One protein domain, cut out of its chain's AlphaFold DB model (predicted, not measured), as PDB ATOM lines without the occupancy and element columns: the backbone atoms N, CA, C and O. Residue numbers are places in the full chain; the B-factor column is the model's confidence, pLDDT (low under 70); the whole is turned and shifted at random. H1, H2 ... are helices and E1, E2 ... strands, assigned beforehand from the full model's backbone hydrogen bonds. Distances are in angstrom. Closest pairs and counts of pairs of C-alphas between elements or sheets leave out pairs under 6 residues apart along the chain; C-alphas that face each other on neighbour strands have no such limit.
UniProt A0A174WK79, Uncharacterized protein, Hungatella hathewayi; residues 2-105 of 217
ATOM      1  N   GLU A   2     165.332 161.354 231.174       86.31
ATOM      2  CA  GLU A   2     166.690 161.565 231.678       86.31
ATOM      3  C   GLU A   2     167.637 160.542 231.049       86.31
ATOM      4  O   GLU A   2     167.284 159.374 230.893       86.31
ATOM      5  N   GLN A   3     168.818 160.998 230.637       92.00
ATOM      6  CA  GLN A   3     169.817 160.148 230.000       92.00
ATOM      7  C   GLN A   3     170.596 159.352 231.048       92.00
ATOM      8  O   GLN A   3     170.974 159.892 232.090       92.00
ATOM      9  N   THR A   4     170.832 158.075 230.752       96.50
ATOM     10  CA  THR A   4     171.597 157.131 231.566       96.50
ATOM     11  C   THR A   4     172.800 156.624 230.779       96.50
ATOM     12  O   THR A   4     172.665 156.192 229.629       96.50
ATOM     13  N   LEU A   5     173.974 156.664 231.401       97.31
ATOM     14  CA  LEU A   5     175.220 156.137 230.840       97.31
ATOM     15  C   LEU A   5     175.448 154.700 231.304       97.31
ATOM     16  O   LEU A   5     175.192 154.393 232.459       97.31
ATOM     17  N   TYR A   6     175.954 153.825 230.443       97.62
ATOM     18  CA  TYR A   6     176.205 152.425 230.785       97.62
ATOM     19  C   TYR A   6     177.676 152.097 230.575       97.62
ATOM     20  O   TYR A   6     178.196 152.194 229.459       97.62
ATOM     21  N   PHE A   7     178.321 151.667 231.649       96.38
ATOM     22  CA  PHE A   7     179.730 151.336 231.705       96.38
ATOM     23  C   PHE A   7     179.933 149.848 231.934       96.38
ATOM     24  O   PHE A   7     179.217 149.210 232.709       96.38
ATOM     25  N   LYS A   8     180.950 149.311 231.266       95.38
ATOM     26  CA  LYS A   8     181.487 147.980 231.517       95.38
ATOM     27  C   LYS A   8     182.991 148.113 231.652       95.38
ATOM     28  O   LYS A   8     183.626 148.656 230.747       95.38
ATOM     29  N   ASN A   9     183.554 147.641 232.760       94.50
ATOM     30  CA  ASN A   9     184.986 147.712 233.040       94.50
ATOM     31  C   ASN A   9     185.535 149.144 232.884       94.50
ATOM     32  O   ASN A   9     186.578 149.362 232.268       94.50
ATOM     33  N   GLY A  10     184.781 150.134 233.375       94.00
ATOM     34  CA  GLY A  10     185.149 151.552 233.317       94.00
ATOM     35  C   GLY A  10     185.015 152.220 231.943       94.00
ATOM     36  O   GLY A  10     185.370 153.391 231.821       94.00
ATOM     37  N   ILE A  11     184.495 151.522 230.925       94.06
ATOM     38  CA  ILE A  11     184.331 152.045 229.561       94.06
ATOM     39  C   ILE A  11     182.847 152.186 229.212       94.06
ATOM     40  O   ILE A  11     182.072 151.234 229.337       94.06
ATOM     41  N   LEU A  12     182.454 153.375 228.752       94.69
ATOM     42  CA  LEU A  12     181.110 153.665 228.256       94.69
ATOM     43  C   LEU A  12     180.813 152.832 226.999       94.69
ATOM     44  O   LEU A  12     181.514 152.952 225.993       94.69
ATOM     45  N   TYR A  13     179.747 152.029 227.031       94.31
ATOM     46  CA  TYR A  13     179.328 151.193 225.895       94.31
ATOM     47  C   TYR A  13     177.896 151.462 225.415       94.31
ATOM     48  O   TYR A  13     177.549 151.081 224.297       94.31
ATOM     49  N   LYS A  14     177.052 152.110 226.229       95.88
ATOM     50  CA  LYS A  14     175.684 152.488 225.846       95.88
ATOM     51  C   LYS A  14     175.274 153.804 226.510       95.88
ATOM     52  O   LYS A  14     175.667 154.106 227.633       95.88
ATOM     53  N   ILE A  15     174.453 154.567 225.796       96.38
ATOM     54  CA  ILE A  15     173.767 155.772 226.269       96.38
ATOM     55  C   ILE A  15     172.271 155.561 226.011       96.38
ATOM     56  O   ILE A  15     171.910 155.077 224.938       96.38
ATOM     57  N   ASP A  16     171.409 155.880 226.978       95.19
ATOM     58  CA  ASP A  16     169.961 155.664 226.856       95.19
ATOM     59  C   ASP A  16     169.130 156.775 227.533       95.19
ATOM     60  O   ASP A  16     169.278 156.969 228.741       95.19
ATOM     61  N   PRO A  17     168.258 157.501 226.810       94.31
ATOM     62  CA  PRO A  17     168.172 157.523 225.353       94.31
ATOM     63  C   PRO A  17     169.434 158.134 224.730       94.31
ATOM     64  O   PRO A  17     170.015 159.088 225.254       94.31
ATOM     65  N   ASN A  18     169.845 157.611 223.575       91.88
ATOM     66  CA  ASN A  18     170.875 158.241 222.751       91.88
ATOM     67  C   ASN A  18     170.228 159.245 221.788       91.88
ATOM     68  O   ASN A  18     169.988 158.947 220.622       91.88
ATOM     69  N   ASP A  19     169.898 160.422 222.308       90.00
ATOM     70  CA  ASP A  19     169.205 161.495 221.585       90.00
ATOM     71  C   ASP A  19     170.146 162.614 221.098       90.00
ATOM     72  O   ASP A  19     169.700 163.710 220.766       90.00
ATOM     73  N   GLY A  20     171.459 162.351 221.059       85.44
ATOM     74  CA  GLY A  20     172.474 163.286 220.559       85.44
ATOM     75  C   GLY A  20     172.832 164.433 221.510       85.44
ATOM     76  O   GLY A  20     173.721 165.225 221.197       85.44
ATOM     77  N   ARG A  21     172.188 164.532 222.682       87.75
ATOM     78  CA  ARG A  21     172.571 165.507 223.710       87.75
ATOM     79  C   ARG A  21     173.950 165.192 224.285       87.75
ATOM     80  O   ARG A  21     174.409 164.051 224.275       87.75
ATOM     81  N   ASN A  22     174.598 166.223 224.827       89.19
ATOM     82  CA  ASN A  22     175.870 166.071 225.522       89.19
ATOM     83  C   ASN A  22     175.709 165.137 226.732       89.19
ATOM     84  O   ASN A  22     175.114 165.512 227.744       89.19
ATOM     85  N   TYR A  23     176.297 163.947 226.634       90.81
ATOM     86  CA  TYR A  23     176.098 162.892 227.614       90.81
ATOM     87  C   TYR A  23     176.851 163.082 228.930       90.81
ATOM     88  O   TYR A  23     176.526 162.426 229.915       90.81
ATOM     89  N   TYR A  24     177.765 164.052 229.016       90.94
ATOM     90  CA  TYR A  24     178.363 164.456 230.294       90.94
ATOM     91  C   TYR A  24     177.340 165.103 231.247       90.94
ATOM     92  O   TYR A  24     177.580 165.211 232.450       90.94
ATOM     93  N   GLN A  25     176.174 165.509 230.730       90.25
ATOM     94  CA  GLN A  25     175.080 166.049 231.534       90.25
ATOM     95  C   GLN A  25     174.170 164.967 232.128       90.25
ATOM     96  O   GLN A  25     173.350 165.296 232.986       90.25
ATOM     97  N   ALA A  26     174.320 163.699 231.729       94.12
ATOM     98  CA  ALA A  26     173.512 162.594 232.236       94.12
ATOM     99  C   ALA A  26     173.504 162.555 233.770       94.12
ATOM    100  O   ALA A  26     174.533 162.763 234.417       94.12
ATOM    101  N   ARG A  27     172.326 162.328 234.356       94.56
ATOM    102  CA  ARG A  27     172.149 162.234 235.809       94.56
ATOM    103  C   ARG A  27     172.502 160.842 236.308       94.56
ATOM    104  O   ARG A  27     173.251 160.702 237.265       94.56
ATOM    105  N   PHE A  28     171.992 159.822 235.632       96.56
ATOM    106  CA  PHE A  28     172.195 158.446 236.047       96.56
ATOM    107  C   PHE A  28     173.312 157.786 235.263       96.56
ATOM    108  O   PHE A  28     173.556 158.079 234.087       96.56
ATOM    109  N   PHE A  29     173.934 156.812 235.902       96.62
ATOM    110  CA  PHE A  29     174.809 155.885 235.224       96.62
ATOM    111  C   PHE A  29     174.688 154.493 235.828       96.62
ATOM    112  O   PHE A  29     174.245 154.316 236.959       96.62
ATOM    113  N   ILE A  30     175.045 153.497 235.032       97.62
ATOM    114  CA  ILE A  30     175.145 152.109 235.438       97.62
ATOM    115  C   ILE A  30     176.599 151.702 235.258       97.62
ATOM    116  O   ILE A  30     177.107 151.767 234.141       97.62
ATOM    117  N   SER A  31     177.261 151.297 236.339       96.88
ATOM    118  CA  SER A  31     178.625 150.769 236.303       96.88
ATOM    119  C   SER A  31     178.593 149.293 236.648       96.88
ATOM    120  O   SER A  31     178.165 148.929 237.737       96.88
ATOM    121  N   ASP A  32     178.991 148.446 235.697       96.44
ATOM    122  CA  ASP A  32     179.123 146.995 235.890       96.44
ATOM    123  C   ASP A  32     177.858 146.317 236.459       96.44
ATOM    124  O   ASP A  32     177.918 145.343 237.201       96.44
ATOM    125  N   GLY A  33     176.690 146.823 236.048       95.94
ATOM    126  CA  GLY A  33     175.372 146.290 236.406       95.94
ATOM    127  C   GLY A  33     174.669 147.019 237.552       95.94
ATOM    128  O   GLY A  33     173.473 146.809 237.744       95.94
ATOM    129  N   GLU A  34     175.349 147.919 238.260       97.56
ATOM    130  CA  GLU A  34     174.765 148.681 239.367       97.56
ATOM    131  C   GLU A  34     174.438 150.119 238.973       97.56
ATOM    132  O   GLU A  34     175.219 150.766 238.278       97.56
ATOM    133  N   LYS A  35     173.282 150.626 239.419       97.44
ATOM    134  CA  LYS A  35     172.815 151.988 239.128       97.44
ATOM    135  C   LYS A  35     173.284 152.980 240.193       97.44
ATOM    136  O   LYS A  35     173.173 152.707 241.387       97.44
ATOM    137  N   TYR A  36     173.683 154.155 239.725       97.88
ATOM    138  CA  TYR A  36     174.147 155.287 240.512       97.88
ATOM    139  C   TYR A  36     173.531 156.598 240.000       97.88
ATOM    140  O   TYR A  36     173.204 156.733 238.813       97.88
ATOM    141  N   ASP A  37     173.391 157.572 240.895       97.38
ATOM    142  CA  ASP A  37     172.955 158.939 240.613       97.38
ATOM    143  C   ASP A  37     174.104 159.932 240.850       97.38
ATOM    144  O   ASP A  37     174.610 160.063 241.961       97.38
ATOM    145  N   PHE A  38     174.510 160.670 239.813       96.19
ATOM    146  CA  PHE A  38     175.506 161.733 239.957       96.19
ATOM    147  C   PHE A  38     175.017 162.903 240.819       96.19
ATOM    148  O   PHE A  38     175.843 163.668 241.299       96.19
ATOM    149  N   GLU A  39     173.709 163.088 241.002       96.31
ATOM    150  CA  GLU A  39     173.163 164.094 241.924       96.31
ATOM    151  C   GLU A  39     172.998 163.546 243.358       96.31
ATOM    152  O   GLU A  39     172.432 164.213 244.220       96.31
ATOM    153  N   ASN A  40     173.523 162.347 243.645       97.88
ATOM    154  CA  ASN A  40     173.601 161.780 244.986       97.88
ATOM    155  C   ASN A  40     175.066 161.606 245.418       97.88
ATOM    156  O   ASN A  40     175.816 160.803 244.862       97.88
ATOM    157  N   LYS A  41     175.466 162.332 246.466       97.81
ATOM    158  CA  LYS A  41     176.823 162.271 247.026       97.81
ATOM    159  C   LYS A  41     177.242 160.849 247.415       97.81
ATOM    160  O   LYS A  41     178.328 160.419 247.039       97.81
ATOM    161  N   GLY A  42     176.380 160.116 248.121       98.00
ATOM    162  CA  GLY A  42     176.675 158.759 248.586       98.00
ATOM    163  C   GLY A  42     176.902 157.772 247.439       98.00
ATOM    164  O   GLY A  42     177.795 156.933 247.522       98.00
ATOM    165  N   ASP A  43     176.155 157.907 246.342       98.12
ATOM    166  CA  ASP A  43     176.359 157.122 245.122       98.12
ATOM    167  C   ASP A  43     177.703 157.427 244.459       98.12
ATOM    168  O   ASP A  43     178.411 156.496 244.072       98.12
ATOM    169  N   ILE A  44     178.088 158.705 244.368       98.12
ATOM    170  CA  ILE A  44     179.408 159.070 243.841       98.12
ATOM    171  C   ILE A  44     180.507 158.513 244.743       98.12
ATOM    172  O   ILE A  44     181.471 157.968 244.225       98.12
ATOM    173  N   GLU A  45     180.386 158.625 246.066       97.31
ATOM    174  CA  GLU A  45     181.400 158.167 247.025       97.31
ATOM    175  C   GLU A  45     181.577 156.646 247.017       97.31
ATOM    176  O   GLU A  45     182.710 156.156 247.024       97.31
ATOM    177  N   ARG A  46     180.472 155.893 246.959       96.88
ATOM    178  CA  ARG A  46     180.495 154.424 247.003       96.88
ATOM    179  C   ARG A  46     180.818 153.767 245.666       96.88
ATOM    180  O   ARG A  46     180.988 152.553 245.646       96.88
ATOM    181  N   LEU A  47     180.910 154.540 244.579       96.50
ATOM    182  CA  LEU A  47     181.261 154.037 243.252       96.50
ATOM    183  C   LEU A  47     182.550 153.189 243.318       96.50
ATOM    184  O   LEU A  47     183.615 153.737 243.645       96.50
ATOM    185  N   PRO A  48     182.477 151.881 243.005       95.81
ATOM    186  CA  PRO A  48     183.636 151.006 242.986       95.81
ATOM    187  C   PRO A  48     184.633 151.413 241.906       95.81
ATOM    188  O   PRO A  48     184.269 151.953 240.860       95.81
ATOM    189  N   ILE A  49     185.905 151.101 242.140       96.12
ATOM    190  CA  ILE A  49     186.938 151.215 241.113       96.12
ATOM    191  C   ILE A  49     186.740 150.042 240.140       96.12
ATOM    192  O   ILE A  49     186.899 148.890 240.557       96.12
ATOM    193  N   PRO A  50     186.390 150.288 238.867       93.56
ATOM    194  CA  PRO A  50     186.184 149.210 237.914       93.56
ATOM    195  C   PRO A  50     187.521 148.569 237.535       93.56
ATOM    196  O   PRO A  50     188.580 149.201 237.577       93.56
ATOM    197  N   ASN A  51     187.475 147.317 237.082       91.69
ATOM    198  CA  ASN A  51     188.630 146.684 236.457       91.69
ATOM    199  C   ASN A  51     188.812 147.254 235.042       91.69
ATOM    200  O   ASN A  51     188.284 146.692 234.085       91.69
ATOM    201  N   PHE A  52     189.483 148.404 234.924       86.62
ATOM    202  CA  PHE A  52     189.608 149.141 233.665       86.62
ATOM    203  C   PHE A  52     190.129 148.253 232.528       86.62
ATOM    204  O   PHE A  52     191.278 147.805 232.525       86.62
ATOM    205  N   SER A  53     189.281 148.014 231.525       82.31
ATOM    206  CA  SER A  53     189.678 147.246 230.347       82.31
ATOM    207  C   SER A  53     190.502 148.107 229.398       82.31
ATOM    208  O   SER A  53     190.122 149.241 229.099       82.31
ATOM    209  N   ARG A  54     191.582 147.545 228.840       75.56
ATOM    210  CA  ARG A  54     192.255 148.170 227.697       75.56
ATOM    211  C   ARG A  54     191.267 148.295 226.543       75.56
ATOM    212  O   ARG A  54     190.610 147.325 226.172       75.56
ATOM    213  N   GLN A  55     191.176 149.493 225.987       73.56
ATOM    214  CA  GLN A  55     190.347 149.738 224.818       73.56
ATOM    215  C   GLN A  55     191.010 149.166 223.559       73.56
ATOM    216  O   GLN A  55     192.234 149.183 223.432       73.56
ATOM    217  N   ASN A  56     190.196 148.667 222.626       66.00
ATOM    218  CA  ASN A  56     190.669 148.165 221.338       66.00
ATOM    219  C   ASN A  56     191.021 149.343 220.415       66.00
ATOM    220  O   ASN A  56     190.164 150.180 220.142       66.00
ATOM    221  N   GLY A  57     192.252 149.386 219.907       65.81
ATOM    222  CA  GLY A  57     192.719 150.415 218.972       65.81
ATOM    223  C   GLY A  57     194.120 150.933 219.313       65.81
ATOM    224  O   GLY A  57     194.642 150.627 220.384       65.81
ATOM    225  N   PRO A  58     194.754 151.710 218.414       64.12
ATOM    226  CA  PRO A  58     196.090 152.262 218.650       64.12
ATOM    227  C   PRO A  58     196.110 153.312 219.773       64.12
ATOM    228  O   PRO A  58     197.152 153.518 220.390       64.12
ATOM    229  N   PHE A  59     194.965 153.943 220.066       65.44
ATOM    230  CA  PHE A  59     194.809 154.938 221.126       65.44
ATOM    231  C   PHE A  59     193.490 154.711 221.884       65.44
ATOM    232  O   PHE A  59     192.473 154.448 221.240       65.44
ATOM    233  N   PRO A  60     193.477 154.813 223.226       71.19
ATOM    234  CA  PRO A  60     192.246 154.716 224.002       71.19
ATOM    235  C   PRO A  60     191.335 155.926 223.744       71.19
ATOM    236  O   PRO A  60     191.796 157.068 223.736       71.19
ATOM    237  N   ASP A  61     190.032 155.689 223.581       85.62
ATOM    238  CA  ASP A  61     189.011 156.737 223.536       85.62
ATOM    239  C   ASP A  61     188.777 157.265 224.957       85.62
ATOM    240  O   ASP A  61     187.935 156.776 225.715       85.62
ATOM    241  N   VAL A  62     189.589 158.253 225.331       86.56
ATOM    242  CA  VAL A  62     189.584 158.875 226.660       86.56
ATOM    243  C   VAL A  62     188.205 159.436 227.015       86.56
ATOM    244  O   VAL A  62     187.812 159.392 228.176       86.56
ATOM    245  N   THR A  63     187.436 159.898 226.022       90.12
ATOM    246  CA  THR A  63     186.121 160.524 226.240       90.12
ATOM    247  C   THR A  63     185.074 159.562 226.799       90.12
ATOM    248  O   THR A  63     184.098 159.991 227.412       90.12
ATOM    249  N   LYS A  64     185.307 158.252 226.650       91.62
ATOM    250  CA  LYS A  64     184.427 157.180 227.127       91.62
ATOM    251  C   LYS A  64     184.846 156.571 228.457       91.62
ATOM    252  O   LYS A  64     184.123 155.716 228.970       91.62
ATOM    253  N   CYS A  65     185.989 156.957 229.012       93.38
ATOM    254  CA  CYS A  65     186.423 156.408 230.288       93.38
ATOM    255  C   CYS A  65     185.654 157.042 231.453       93.38
ATOM    256  O   CYS A  65     185.378 158.244 231.467       93.38
ATOM    257  N   LEU A  66     185.309 156.216 232.442       95.44
ATOM    258  CA  LEU A  66     184.528 156.632 233.605       95.44
ATOM    259  C   LEU A  66     185.208 157.758 234.398       95.44
ATOM    260  O   LEU A  66     184.548 158.720 234.771       95.44
ATOM    261  N   ASP A  67     186.523 157.686 234.599       94.38
ATOM    262  CA  ASP A  67     187.325 158.737 235.241       94.38
ATOM    263  C   ASP A  67     187.255 160.080 234.492       94.38
ATOM    264  O   ASP A  67     187.078 161.129 235.115       94.38
ATOM    265  N   TYR A  68     187.316 160.060 233.157       94.25
ATOM    266  CA  TYR A  68     187.134 161.261 232.338       94.25
ATOM    267  C   TYR A  68     185.704 161.808 232.440       94.25
ATOM    268  O   TYR A  68     185.508 163.012 232.590       94.25
ATOM    269  N   ILE A  69     184.687 160.948 232.405       95.75
ATOM    270  CA  ILE A  69     183.288 161.384 232.501       95.75
ATOM    271  C   ILE A  69     182.985 161.981 233.880       95.75
ATOM    272  O   ILE A  69     182.371 163.046 233.952       95.75
ATOM    273  N   VAL A  70     183.474 161.372 234.965       96.69
ATOM    274  CA  VAL A  70     183.360 161.924 236.328       96.69
ATOM    275  C   VAL A  70     184.054 163.289 236.416       96.69
ATOM    276  O   VAL A  70     183.497 164.230 236.983       96.69
ATOM    277  N   ARG A  71     185.223 163.453 235.776       95.12
ATOM    278  CA  ARG A  71     185.898 164.757 235.655       95.12
ATOM    279  C   ARG A  71     185.032 165.794 234.934       95.12
ATOM    280  O   ARG A  71     184.951 166.937 235.384       95.12
ATOM    281  N   MET A  72     184.404 165.434 233.815       95.75
ATOM    282  CA  MET A  72     183.520 166.352 233.087       95.75
ATOM    283  C   MET A  72     182.294 166.721 233.925       95.75
ATOM    284  O   MET A  72     181.891 167.886 233.952       95.75
ATOM    285  N   LYS A  73     181.753 165.759 234.680       95.88
ATOM    286  CA  LYS A  73     180.636 165.979 235.600       95.88
ATOM    287  C   LYS A  73     180.986 166.968 236.715       95.88
ATOM    288  O   LYS A  73     180.192 167.869 236.973       95.88
ATOM    289  N   ALA A  74     182.191 166.891 237.284       97.31
ATOM    290  CA  ALA A  74     182.673 167.893 238.237       97.31
ATOM    291  C   ALA A  74     182.610 169.318 237.653       97.31
ATOM    292  O   ALA A  74     182.172 170.246 238.328       97.31
ATOM    293  N   GLY A  75     182.980 169.493 236.378       96.12
ATOM    294  CA  GLY A  75     182.865 170.777 235.674       96.12
ATOM    295  C   GLY A  75     181.425 171.272 235.527       96.12
ATOM    296  O   GLY A  75     181.164 172.462 235.693       96.12
ATOM    297  N   HIS A  76     180.479 170.369 235.270       95.31
ATOM    298  CA  HIS A  76     179.059 170.720 235.225       95.31
ATOM    299  C   HIS A  76     178.535 171.209 236.580       95.31
ATOM    300  O   HIS A  76     177.794 172.191 236.619       95.31
ATOM    301  N   PHE A  77     178.934 170.562 237.676       97.25
ATOM    302  CA  PHE A  77     178.564 170.996 239.024       97.25
ATOM    303  C   PHE A  77     179.223 172.321 239.412       97.25
ATOM    304  O   PHE A  77     178.550 173.191 239.956       97.25
ATOM    305  N   TYR A  78     180.482 172.533 239.018       97.12
ATOM    306  CA  TYR A  78     181.181 173.802 239.230       97.12
ATOM    307  C   TYR A  78     180.431 174.989 238.606       97.12
ATOM    308  O   TYR A  78     180.172 175.982 239.277       97.12
ATOM    309  N   ILE A  79     180.017 174.870 237.336       95.56
ATOM    310  CA  ILE A  79     179.269 175.926 236.624       95.56
ATOM    311  C   ILE A  79     177.911 176.208 237.286       95.56
ATOM    312  O   ILE A  79     177.417 177.330 237.237       95.56
ATOM    313  N   ARG A  80     177.301 175.193 237.905       95.06
ATOM    314  CA  ARG A  80     176.026 175.307 238.630       95.06
ATOM    315  C   ARG A  80     176.183 175.801 240.070       95.06
ATOM    316  O   ARG A  80     175.171 175.904 240.755       95.06
ATOM    317  N   HIS A  81     177.405 176.089 240.522       96.00
ATOM    318  CA  HIS A  81     177.727 176.398 241.918       96.00
ATOM    319  C   HIS A  81     177.343 175.288 242.912       96.00
ATOM    320  O   HIS A  81     177.187 175.534 244.105       96.00
ATOM    321  N   ASP A  82     177.233 174.046 242.432       97.56
ATOM    322  CA  ASP A  82     177.013 172.870 243.270       97.56
ATOM    323  C   ASP A  82     178.368 172.324 243.738       97.56
ATOM    324  O   ASP A  82     178.903 171.329 243.238       97.56
ATOM    325  N   PHE A  83     179.007 173.084 244.626       97.81
ATOM    326  CA  PHE A  83     180.397 172.850 245.001       97.81
ATOM    327  C   PHE A  83     180.593 171.552 245.790       97.81
ATOM    328  O   PHE A  83     181.631 170.906 245.638       97.81
ATOM    329  N   GLU A  84     179.589 171.107 246.551       97.75
ATOM    330  CA  GLU A  84     179.659 169.832 247.271       97.75
ATOM    331  C   GLU A  84     179.738 168.645 246.299       97.75
ATOM    332  O   GLU A  84     180.649 167.813 246.407       97.75
ATOM    333  N   LEU A  85     178.845 168.577 245.304       98.12
ATOM    334  CA  LEU A  85     178.909 167.528 244.286       98.12
ATOM    335  C   LEU A  85     180.145 167.680 243.393       98.12
ATOM    336  O   LEU A  85     180.755 166.678 243.016       98.12
ATOM    337  N   CYS A  86     180.575 168.914 243.110       98.31
ATOM    338  CA  CYS A  86     181.816 169.174 242.383       98.31
ATOM    339  C   CYS A  86     183.032 168.554 243.091       98.31
ATOM    340  O   CYS A  86     183.746 167.746 242.490       98.31
ATOM    341  N   SER A  87     183.235 168.876 244.372       98.12
ATOM    342  CA  SER A  87     184.342 168.351 245.181       98.12
ATOM    343  C   SER A  87     184.260 166.828 245.338       98.12
ATOM    344  O   SER A  87     185.263 166.121 245.203       98.12
ATOM    345  N   THR A  88     183.045 166.295 245.507       98.25
ATOM    346  CA  THR A  88     182.801 164.847 245.579       98.25
ATOM    347  C   THR A  88     183.217 164.140 244.284       98.25
ATOM    348  O   THR A  88     183.954 163.151 244.330       98.25
ATOM    349  N   CYS A  89     182.826 164.671 243.119       98.06
ATOM    350  CA  CYS A  89     183.261 164.145 241.826       98.06
ATOM    351  C   CYS A  89     184.776 164.259 241.637       98.06
ATOM    352  O   CYS A  89     185.381 163.313 241.140       98.06
ATOM    353  N   LEU A  90     185.407 165.369 242.040       97.81
ATOM    354  CA  LEU A  90     186.863 165.529 241.944       97.81
ATOM    355  C   LEU A  90     187.602 164.472 242.770       97.81
ATOM    356  O   LEU A  90     188.538 163.856 242.270       97.81
ATOM    357  N   ARG A  91     187.161 164.193 244.001       97.31
ATOM    358  CA  ARG A  91     187.762 163.136 244.827       97.31
ATOM    359  C   ARG A  91     187.609 161.758 244.189       97.31
ATOM    360  O   ARG A  91     188.607 161.057 244.019       97.31
ATOM    361  N   LYS A  92     186.395 161.393 243.758       97.62
ATOM    362  CA  LYS A  92     186.164 160.099 243.098       97.62
ATOM    363  C   LYS A  92     186.930 159.981 241.777       97.62
ATOM    364  O   LYS A  92     187.476 158.924 241.482       97.62
ATOM    365  N   MET A  93     187.035 161.064 241.004       95.56
ATOM    366  CA  MET A  93     187.879 161.132 239.806       95.56
ATOM    367  C   MET A  93     189.316 160.722 240.140       95.56
ATOM    368  O   MET A  93     189.860 159.861 239.457       95.56
ATOM    369  N   ILE A  94     189.925 161.291 241.187       94.88
ATOM    370  CA  ILE A  94     191.305 160.962 241.574       94.88
ATOM    371  C   ILE A  94     191.443 159.483 241.931       94.88
ATOM    372  O   ILE A  94     192.391 158.843 241.484       94.88
ATOM    373  N   GLU A  95     190.501 158.924 242.692       94.69
ATOM    374  CA  GLU A  95     190.485 157.490 243.003       94.69
ATOM    375  C   GLU A  95     190.455 156.637 241.730       94.69
ATOM    376  O   GLU A  95     191.267 155.727 241.582       94.69
ATOM    377  N   LEU A  96     189.592 156.970 240.768       95.19
ATOM    378  CA  LEU A  96     189.492 156.247 239.500       95.19
ATOM    379  C   LEU A  96     190.765 156.390 238.648       95.19
ATOM    380  O   LEU A  96     191.285 155.398 238.139       95.19
ATOM    381  N   MET A  97     191.319 157.602 238.533       91.88
ATOM    382  CA  MET A  97     192.531 157.880 237.749       91.88
ATOM    383  C   MET A  97     193.746 157.083 238.223       91.88
ATOM    384  O   MET A  97     194.595 156.721 237.407       91.88
ATOM    385  N   LYS A  98     193.845 156.792 239.528       89.00
ATOM    386  CA  LYS A  98     194.935 155.978 240.092       89.00
ATOM    387  C   LYS A  98     194.973 154.560 239.508       89.00
ATOM    388  O   LYS A  98     196.053 153.974 239.473       89.00
ATOM    389  N   HIS A  99     193.836 154.056 239.027       89.75
ATOM    390  CA  HIS A  99     193.660 152.709 238.471       89.75
ATOM    391  C   HIS A  99     193.308 152.703 236.976       89.75
ATOM    392  O   HIS A  99     193.123 151.638 236.387       89.75
ATOM    393  N   SER A 100     193.215 153.881 236.363       86.31
ATOM    394  CA  SER A 100     192.857 154.035 234.960       86.31
ATOM    395  C   SER A 100     193.931 153.479 234.028       86.31
ATOM    396  O   SER A 100     195.128 153.530 234.309       86.31
ATOM    397  N   THR A 101     193.503 153.002 232.859       84.00
ATOM    398  CA  THR A 101     194.404 152.651 231.751       84.00
ATOM    399  C   THR A 101     194.923 153.878 230.992       84.00
ATOM    400  O   THR A 101     195.738 153.727 230.083       84.00
ATOM    401  N   ILE A 102     194.433 155.082 231.313       81.94
ATOM    402  CA  ILE A 102     194.876 156.347 230.715       81.94
ATOM    403  C   ILE A 102     196.099 156.886 231.467       81.94
ATOM    404  O   ILE A 102     196.158 156.876 232.697       81.94
ATOM    405  N   LEU A 103     197.062 157.423 230.716       80.81
ATOM    406  CA  LEU A 103     198.191 158.167 231.268       80.81
ATOM    407  C   LEU A 103     197.768 159.602 231.600       80.81
ATOM    408  O   LEU A 103     197.739 160.473 230.734       80.81
ATOM    409  N   TRP A 104     197.440 159.835 232.868       84.38
ATOM    410  CA  TRP A 104     197.118 161.160 233.396       84.38
ATOM    411  C   TRP A 104     198.366 161.939 233.806       84.38
ATOM    412  O   TRP A 104     199.270 161.381 234.436       84.38
ATOM    413  N   GLY A 105     198.390 163.237 233.499       82.06
ATOM    414  CA  GLY A 105     199.463 164.129 233.923       82.06
ATOM    415  C   GLY A 105     199.290 164.584 235.372       82.06
ATOM    416  O   GLY A 105     198.184 164.597 235.905       82.06
TER     417      GLY A 105
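What this domain is: This is residues 2 to 105 of the 217 residues of an uncharacterized protein of Hungatella hathewayi (UniProt A0A174WK79). A twisted sheet of four short strands makes one side of the domain and a helical hairpin, H2 and H3 side by side, makes the other; the hairpin meets the sheet through residues 66 to 69 of H2. The short helix H1 bridges the E4 edge of the sheet and H3, and the long link of residues 47 to 65 loops away to Pro 58. The 104 printed residues hold four named strands and then three named helices, E1 E2 E3 E4 H1 H2 H3, with the mixed sheet in the order E2 E1 E3 E4. The class is mixed, helices and strands; the whole is compact, with a radius of gyration of the C-alphas of 12.8 A and spans of 38 by 32 by 23 A.

How they stand to each other: In the sheet, the inner strands E1, residues 4 to 8, and E3, residues 28 to 31, are parallel at 10 degrees, with N 7 and O 30 2.8 A apart. Edge strand E2, residues 11 to 16, forms an antiparallel hairpin with E1 at 151 degrees; N 6 and O 14 are 2.8 A apart. Edge strand E4, residues 34 to 37, forms an antiparallel hairpin with E3 at 149 degrees; N 36 and O 29 are 2.8 A apart. From edge to edge the strands' lines turn by 70 degrees. H1, residues 41 to 46, only grazes the sheet; its closest C-alphas to E4 are those of Asp 43 and Tyr 36, 5.4 A. H2, residues 66 to 79, only grazes the sheet with residues 66 to 69; its closest C-alphas to E2 are those of Leu 66 and Ile 11, 6.1 A. H3, residues 83 to 97, is not on the sheet. H2 and H3 touch as a helical hairpin, at a shallow tilt of 18 degrees, opposite ways, closest at the C-alphas of Ala 74 and Cys 86, 4.4 A. H1 and H3 touch, at a shallow tilt of 16 degrees, the same way, closest at the C-alphas of Lys 41 and Leu 85, 6.3 A. H1 and H2 are apart. In H1, H2 and H3 every O i to N i+4 pair is within hydrogen-bond range.

Where its parts are: E1 starts at C-alpha 4, (171.597, 157.131, 231.566), and is 13.5 A long; E2 is 15.1 A, E3 10.0 A and E4 10.5 A. H1 measures 8.7 A. H2 begins at C-alpha 66, (184.528, 156.632, 233.605), and is 20.2 A long. H3, 20.6 A long, ends at C-alpha 97, (192.531, 157.880, 237.749).

The domain as a whole: The two C-alphas farthest apart are those of Pro 58 and His 81, 38.2 A. The printed part has no cut. The links E2 to E3 and H1 to H2 are long. The mean pLDDT of the printed part is 92.3; residues 56 to 59 are under 70.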